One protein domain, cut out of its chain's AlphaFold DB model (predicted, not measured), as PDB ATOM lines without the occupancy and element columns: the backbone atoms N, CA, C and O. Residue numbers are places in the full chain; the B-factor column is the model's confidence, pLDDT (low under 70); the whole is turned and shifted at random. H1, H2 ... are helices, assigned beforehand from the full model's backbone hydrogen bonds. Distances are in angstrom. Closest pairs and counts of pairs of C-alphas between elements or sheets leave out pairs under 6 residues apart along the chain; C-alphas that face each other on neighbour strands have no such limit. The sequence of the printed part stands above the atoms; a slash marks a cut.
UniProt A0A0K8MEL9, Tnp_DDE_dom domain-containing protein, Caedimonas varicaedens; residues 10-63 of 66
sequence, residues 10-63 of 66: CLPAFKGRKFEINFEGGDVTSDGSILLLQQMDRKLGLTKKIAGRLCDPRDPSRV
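AT A GLANCE: This is residues 10 to 63 of the 66 residues of the protein "Tnp_DDE_dom domain-containing protein" of Caedimonas varicaedens (UniProt A0A0K8MEL9). Little regular structure stands here: a stretched-out chain with two helices, H1 and H2, set as a corner along its length, a wide loop of residues 10 to 31 before them and a tail of residues 52 to 63 after them. The printed part has 54 residues, and H1 then H2 hold 19 of them, with no named strand; the class is all helix. It is extended, with a radius of gyration of the C-alphas of 16.2 A and spans of 44 by 28 by 22 A.

IN THESE COORDINATES: Start at C-alpha 10, at (59.316, 15.417, -10.180), and pass residues 10 to 31, which hold no named element. Find C-alpha 32 at (52.788, 12.907, -20.012); from there H1, residues 32 to 44, runs 18.8 A. H2, residues 46 to 51, runs 8.5 A to C-alpha 51 at (33.350, 13.460, -6.545).

HOW THE PARTS SIT: Look at the tight link of one residue, Gly 45, between H1 and H2. The two helices are close but not clearly touching; their closest C-alphas, those of Asp 41 and Thr 47, are 6.6 A apart. Their lines are about perpendicular, at 80 degrees. In H1 and H2 every O i to N i+4 pair is within hydrogen-bond range.

THE WHOLE: The two C-alphas farthest apart, those of Glu 24 and Ser 61, are 46.4 A from each other. The printed part has no cut. Residues 48 to 63, of which 48 to 51 belong to H2, stand free. In the B-factor column, residues 10 to 14 and 17 to 32 of this model are under 70.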
ATOM      1  N   CYS A  10      58.688  16.727 -10.081       65.69
ATOM      2  CA  CYS A  10      59.316  15.417 -10.180       65.69
ATOM      3  C   CYS A  10      58.242  14.327 -10.309       65.69
ATOM      4  O   CYS A  10      57.517  14.017  -9.352       65.69
ATOM      5  N   LEU A  11      58.141  13.750 -11.505       67.81
ATOM      6  CA  LEU A  11      57.257  12.620 -11.768       67.81
ATOM      7  C   LEU A  11      57.781  11.339 -11.095       67.81
ATOM      8  O   LEU A  11      58.973  11.238 -10.784       67.81
ATOM      9  N   PRO A  12      56.921  10.325 -10.863       66.19
ATOM     10  CA  PRO A  12      57.380   9.041 -10.361       66.19
ATOM     11  C   PRO A  12      58.377   8.455 -11.360       66.19
ATOM     12  O   PRO A  12      58.194   8.573 -12.572       66.19
ATOM     13  N   ALA A  13      59.429   7.811 -10.857       66.44
ATOM     14  CA  ALA A  13      60.444   7.251 -11.731       66.44
ATOM     15  C   ALA A  13      59.839   6.160 -12.629       66.44
ATOM     16  O   ALA A  13      59.373   5.129 -12.141       66.44
ATOM     17  N   PHE A  14      59.876   6.356 -13.948       61.75
ATOM     18  CA  PHE A  14      59.487   5.329 -14.910       61.75
ATOM     19  C   PHE A  14      60.733   4.525 -15.291       61.75
ATOM     20  O   PHE A  14      61.731   5.085 -15.747       61.75
ATOM     21  N   LYS A  15      60.714   3.207 -15.056       71.31
ATOM     22  CA  LYS A  15      61.888   2.319 -15.221       71.31
ATOM     23  C   LYS A  15      63.144   2.800 -14.465       71.31
ATOM     24  O   LYS A  15      64.255   2.679 -14.972       71.31
ATOM     25  N   GLY A  16      62.974   3.391 -13.279       71.38
ATOM     26  CA  GLY A  16      64.085   3.858 -12.437       71.38
ATOM     27  C   GLY A  16      64.748   5.166 -12.889       71.38
ATOM     28  O   GLY A  16      65.672   5.632 -12.228       71.38
ATOM     29  N   ARG A  17      64.269   5.797 -13.970       68.81
ATOM     30  CA  ARG A  17      64.731   7.121 -14.400       68.81
ATOM     31  C   ARG A  17      63.848   8.206 -13.795       68.81
ATOM     32  O   ARG A  17      62.625   8.139 -13.910       68.81
ATOM     33  N   LYS A  18      64.471   9.189 -13.142       66.50
ATOM     34  CA  LYS A  18      63.793  10.416 -12.711       66.50
ATOM     35  C   LYS A  18      63.550  11.292 -13.935       66.50
ATOM     36  O   LYS A  18      64.452  11.464 -14.748       66.50
ATOM     37  N   PHE A  19      62.337  11.813 -14.045       65.19
ATOM     38  CA  PHE A  19      61.949  12.742 -15.096       65.19
ATOM     39  C   PHE A  19      61.626  14.089 -14.456       65.19
ATOM     40  O   PHE A  19      60.814  14.163 -13.530       65.19
ATOM     41  N   GLU A  20      62.281  15.129 -14.955       67.25
ATOM     42  CA  GLU A  20      61.979  16.524 -14.657       67.25
ATOM     43  C   GLU A  20      61.325  17.132 -15.895       67.25
ATOM     44  O   GLU A  20      61.774  16.897 -17.018       67.25
ATOM     45  N   ILE A  21      60.232  17.862 -15.692       64.81
ATOM     46  CA  ILE A  21      59.474  18.491 -16.773       64.81
ATOM     47  C   ILE A  21      59.459  19.995 -16.534       64.81
ATOM     48  O   ILE A  21      59.164  20.444 -15.424       64.81
ATOM     49  N   ASN A  22      59.758  20.752 -17.591       68.50
ATOM     50  CA  ASN A  22      59.576  22.196 -17.652       68.50
ATOM     51  C   ASN A  22      58.311  22.508 -18.479       68.50
ATOM     52  O   ASN A  22      58.158  21.995 -19.586       68.50
ATOM     53  N   PHE A  23      57.420  23.338 -17.933       65.75
ATOM     54  CA  PHE A  23      56.165  23.767 -18.567       65.75
ATOM     55  C   PHE A  23      56.267  25.136 -19.256       65.75
ATOM     56  O   PHE A  23      55.262  25.675 -19.705       65.75
ATOM     57  N   GLU A  24      57.470  25.692 -19.393       68.69
ATOM     58  CA  GLU A  24      57.714  26.933 -20.146       68.69
ATOM     59  C   GLU A  24      57.516  26.783 -21.669       68.69
ATOM     60  O   GLU A  24      57.552  27.770 -22.396       68.69
ATOM     61  N   GLY A  25      57.289  25.563 -22.171       64.25
ATOM     62  CA  GLY A  25      57.231  25.239 -23.602       64.25
ATOM     63  C   GLY A  25      56.000  25.716 -24.388       64.25
ATOM     64  O   GLY A  25      55.903  25.397 -25.570       64.25
ATOM     65  N   GLY A  26      55.065  26.465 -23.796       66.50
ATOM     66  CA  GLY A  26      53.813  26.864 -24.460       66.50
ATOM     67  C   GLY A  26      52.800  25.713 -24.587       66.50
ATOM     68  O   GLY A  26      52.858  24.757 -23.813       66.50
ATOM     69  N   ASP A  27      51.868  25.793 -25.547       61.28
ATOM     70  CA  ASP A  27      50.784  24.809 -25.768       61.28
ATOM     71  C   ASP A  27      51.286  23.485 -26.381       61.28
ATOM     72  O   ASP A  27      50.896  23.062 -27.471       61.28
ATOM     73  N   VAL A  28      52.175  22.792 -25.673       61.91
ATOM     74  CA  VAL A  28      52.629  21.450 -26.038       61.91
ATOM     75  C   VAL A  28      51.778  20.432 -25.292       61.91
ATOM     76  O   VAL A  28      51.952  20.187 -24.098       61.91
ATOM     77  N   THR A  29      50.849  19.808 -26.014       58.56
ATOM     78  CA  THR A  29      50.055  18.701 -25.475       58.56
ATOM     79  C   THR A  29      50.872  17.415 -25.567       58.56
ATOM     80  O   THR A  29      51.238  16.967 -26.650       58.56
ATOM     81  N   SER A  30      51.176  16.825 -24.415       65.75
ATOM     82  CA  SER A  30      51.836  15.523 -24.298       65.75
ATOM     83  C   SER A  30      50.984  14.611 -23.425       65.75
ATOM     84  O   SER A  30      50.457  15.065 -22.409       65.75
ATOM     85  N   ASP A  31      50.918  13.317 -23.740       67.19
ATOM     86  CA  ASP A  31      50.274  12.309 -22.881       67.19
ATOM     87  C   ASP A  31      50.917  12.234 -21.483       67.19
ATOM     88  O   ASP A  31      50.292  11.791 -20.522       67.19
ATOM     89  N   GLY A  32      52.146  12.743 -21.320       67.56
ATOM     90  CA  GLY A  32      52.788  12.907 -20.012       67.56
ATOM     91  C   GLY A  32      52.064  13.888 -19.079       67.56
ATOM     92  O   GLY A  32      52.211  13.795 -17.858       67.56
ATOM     93  N   SER A  33      51.239  14.788 -19.623       70.69
ATOM     94  CA  SER A  33      50.445  15.747 -18.843       70.69
ATOM     95  C   SER A  33      49.417  15.067 -17.928       70.69
ATOM     96  O   SER A  33      49.141  15.574 -16.840       70.69
ATOM     97  N   ILE A  34      48.909  13.880 -18.290       78.25
ATOM     98  CA  ILE A  34      47.916  13.170 -17.471       78.25
ATOM     99  C   ILE A  34      48.527  12.608 -16.180       78.25
ATOM    100  O   ILE A  34      47.890  12.620 -15.126       78.25
ATOM    101  N   LEU A  35      49.791  12.172 -16.232       78.38
ATOM    102  CA  LEU A  35      50.533  11.687 -15.064       78.38
ATOM    103  C   LEU A  35      50.836  12.828 -14.090       78.38
ATOM    104  O   LEU A  35      50.749  12.651 -12.872       78.38
ATOM    105  N   LEU A  36      51.146  14.008 -14.629       76.38
ATOM    106  CA  LEU A  36      51.320  15.226 -13.851       76.38
ATOM    107  C   LEU A  36      50.026  15.620 -13.137       76.38
ATOM    108  O   LEU A  36      50.027  15.809 -11.918       76.38
ATOM    109  N   LEU A  37      48.923  15.709 -13.885       81.44
ATOM    110  CA  LEU A  37      47.614  16.052 -13.343       81.44
ATOM    111  C   LEU A  37      47.209  15.061 -12.248       81.44
ATOM    112  O   LEU A  37      46.742  15.471 -11.188       81.44
ATOM    113  N   GLN A  38      47.484  13.768 -12.446       83.94
ATOM    114  CA  GLN A  38      47.258  12.744 -11.432       83.94
ATOM    115  C   GLN A  38      48.110  12.965 -10.171       83.94
ATOM    116  O   GLN A  38      47.601  12.825  -9.060       83.94
ATOM    117  N   GLN A  39      49.399  13.298 -10.290       81.88
ATOM    118  CA  GLN A  39      50.240  13.591  -9.123       81.88
ATOM    119  C   GLN A  39      49.777  14.840  -8.367       81.88
ATOM    120  O   GLN A  39      49.754  14.838  -7.133       81.88
ATOM    121  N   MET A  40      49.412  15.900  -9.089       83.69
ATOM    122  CA  MET A  40      48.855  17.114  -8.495       83.69
ATOM    123  C   MET A  40      47.545  16.814  -7.771       83.69
ATOM    124  O   MET A  40      47.376  17.203  -6.615       83.69
ATOM    125  N   ASP A  41      46.653  16.052  -8.401       88.00
ATOM    126  CA  ASP A  41      45.400  15.641  -7.785       88.00
ATOM    127  C   ASP A  41      45.620  14.744  -6.560       88.00
ATOM    128  O   ASP A  41      44.956  14.924  -5.547       88.00
ATOM    129  N   ARG A  42      46.618  13.850  -6.564       86.25
ATOM    130  CA  ARG A  42      46.995  13.074  -5.366       86.25
ATOM    131  C   ARG A  42      47.453  13.962  -4.206       86.25
ATOM    132  O   ARG A  42      47.163  13.634  -3.059       86.25
ATOM    133  N   LYS A  43      48.152  15.069  -4.483       85.69
ATOM    134  CA  LYS A  43      48.591  16.029  -3.452       85.69
ATOM    135  C   LYS A  43      47.441  16.900  -2.934       85.69
ATOM    136  O   LYS A  43      47.376  17.173  -1.742       85.69
ATOM    137  N   LEU A  44      46.552  17.351  -3.818       88.81
ATOM    138  CA  LEU A  44      45.503  18.331  -3.495       88.81
ATOM    139  C   LEU A  44      44.146  17.691  -3.138       88.81
ATOM    140  O   LEU A  44      43.310  18.308  -2.459       88.81
ATOM    141  N   GLY A  45      43.927  16.457  -3.586       89.62
ATOM    142  CA  GLY A  45      42.704  15.673  -3.437       89.62
ATOM    143  C   GLY A  45      41.488  16.290  -4.130       89.62
ATOM    144  O   GLY A  45      40.385  16.177  -3.593       89.62
ATOM    145  N   LEU A  46      41.665  16.994  -5.251       90.44
ATOM    146  CA  LEU A  46      40.602  17.777  -5.893       90.44
ATOM    147  C   LEU A  46      39.492  16.874  -6.421       90.44
ATOM    148  O   LEU A  46      38.333  17.066  -6.055       90.44
ATOM    149  N   THR A  47      39.840  15.840  -7.187       91.50
ATOM    150  CA  THR A  47      38.872  14.892  -7.751       91.50
ATOM    151  C   THR A  47      38.065  14.230  -6.646       91.50
ATOM    152  O   THR A  47      36.847  14.160  -6.736       91.50
ATOM    153  N   LYS A  48      38.705  13.827  -5.540       91.12
ATOM    154  CA  LYS A  48      38.005  13.226  -4.392       91.12
ATOM    155  C   LYS A  48      37.032  14.207  -3.723       91.12
ATOM    156  O   LYS A  48      35.922  13.821  -3.366       91.12
ATOM    157  N   LYS A  49      37.432  15.472  -3.553       92.06
ATOM    158  CA  LYS A  49      36.584  16.526  -2.962       92.06
ATOM    159  C   LYS A  49      35.388  16.880  -3.851       92.06
ATOM    160  O   LYS A  49      34.329  17.219  -3.320       92.06
ATOM    161  N   ILE A  50      35.568  16.831  -5.169       92.19
ATOM    162  CA  ILE A  50      34.520  17.112  -6.157       92.19
ATOM    163  C   ILE A  50      33.592  15.907  -6.313       92.19
ATOM    164  O   ILE A  50      32.381  16.092  -6.329       92.19
ATOM    165  N   ALA A  51      34.126  14.684  -6.348       90.88
ATOM    166  CA  ALA A  51      33.350  13.460  -6.545       90.88
ATOM    167  C   ALA A  51      32.212  13.310  -5.524       90.88
ATOM    168  O   ALA A  51      31.098  12.982  -5.902       90.88
ATOM    169  N   GLY A  52      32.450  13.640  -4.249       87.25
ATOM    170  CA  GLY A  52      31.401  13.599  -3.221       87.25
ATOM    171  C   GLY A  52      30.297  14.656  -3.373       87.25
ATOM    172  O   GLY A  52      29.286  14.574  -2.686       87.25
ATOM    173  N   ARG A  53      30.486  15.664  -4.235       90.50
ATOM    174  CA  ARG A  53      29.497  16.714  -4.538       90.50
ATOM    175  C   ARG A  53      28.853  16.548  -5.910       90.50
ATOM    176  O   ARG A  53      27.903  17.263  -6.219       90.50
ATOM    177  N   LEU A  54      29.385  15.661  -6.743       89.19
ATOM    178  CA  LEU A  54      28.860  15.426  -8.072       89.19
ATOM    179  C   LEU A  54      27.632  14.519  -7.948       89.19
ATOM    180  O   LEU A  54      27.765  13.322  -7.707       89.19
ATOM    181  N   CYS A  55      26.438  15.095  -8.090       89.12
ATOM    182  CA  CYS A  55      25.220  14.304  -8.214       89.12
ATOM    183  C   CYS A  55      25.299  13.491  -9.505       89.12
ATOM    184  O   CYS A  55      25.370  14.066 -10.591       89.12
ATOM    185  N   ASP A  56      25.284  12.168  -9.380       88.56
ATOM    186  CA  ASP A  56      25.217  11.265 -10.519       88.56
ATOM    187  C   ASP A  56      23.743  10.951 -10.827       88.56
ATOM    188  O   ASP A  56      23.102  10.249 -10.046       88.56
ATOM    189  N   PRO A  57      23.165  11.487 -11.921       91.38
ATOM    190  CA  PRO A  57      21.765  11.247 -12.265       91.38
ATOM    191  C   PRO A  57      21.540   9.866 -12.898       91.38
ATOM    192  O   PRO A  57      20.405   9.532 -13.243       91.38
ATOM    193  N   ARG A  58      22.602   9.084 -13.129       90.88
ATOM    194  CA  ARG A  58      22.492   7.767 -13.758       90.88
ATOM    195  C   ARG A  58      21.821   6.785 -12.802       90.88
ATOM    196  O   ARG A  58      22.102   6.770 -11.608       90.88
ATOM    197  N   ASP A  59      20.967   5.930 -13.358       92.00
ATOM    198  CA  ASP A  59      20.367   4.807 -12.636       92.00
ATOM    199  C   ASP A  59      21.473   3.832 -12.189       92.00
ATOM    200  O   ASP A  59      22.114   3.228 -13.058       92.00
ATOM    201  N   PRO A  60      21.697   3.641 -10.873       87.88
ATOM    202  CA  PRO A  60      22.766   2.782 -10.371       87.88
ATOM    203  C   PRO A  60      22.678   1.336 -10.869       87.88
ATOM    204  O   PRO A  60      23.706   0.682 -11.016       87.88
ATOM    205  N   SER A  61      21.476   0.837 -11.193       92.56
ATOM    206  CA  SER A  61      21.283  -0.522 -11.721       92.56
ATOM    207  C   SER A  61      21.849  -0.715 -13.133       92.56
ATOM    208  O   SER A  61      22.006  -1.843 -13.599       92.56
ATOM    209  N   ARG A  62      22.171   0.389 -13.820       92.44
ATOM    210  CA  ARG A  62      22.702   0.416 -15.187       92.44
ATOM    211  C   ARG A  62      24.174   0.823 -15.254       92.44
ATOM    212  O   ARG A  62      24.714   0.926 -16.355       92.44
ATOM    213  N   VAL A  63      24.828   1.060 -14.114       89.44
ATOM    214  CA  VAL A  63      26.246   1.437 -14.060       89.44
ATOM    215  C   VAL A  63      27.110   0.182 -13.887       89.44
ATOM    216  O   VAL A  63      26.959  -0.554 -12.917       89.44
TER     217      VAL A  63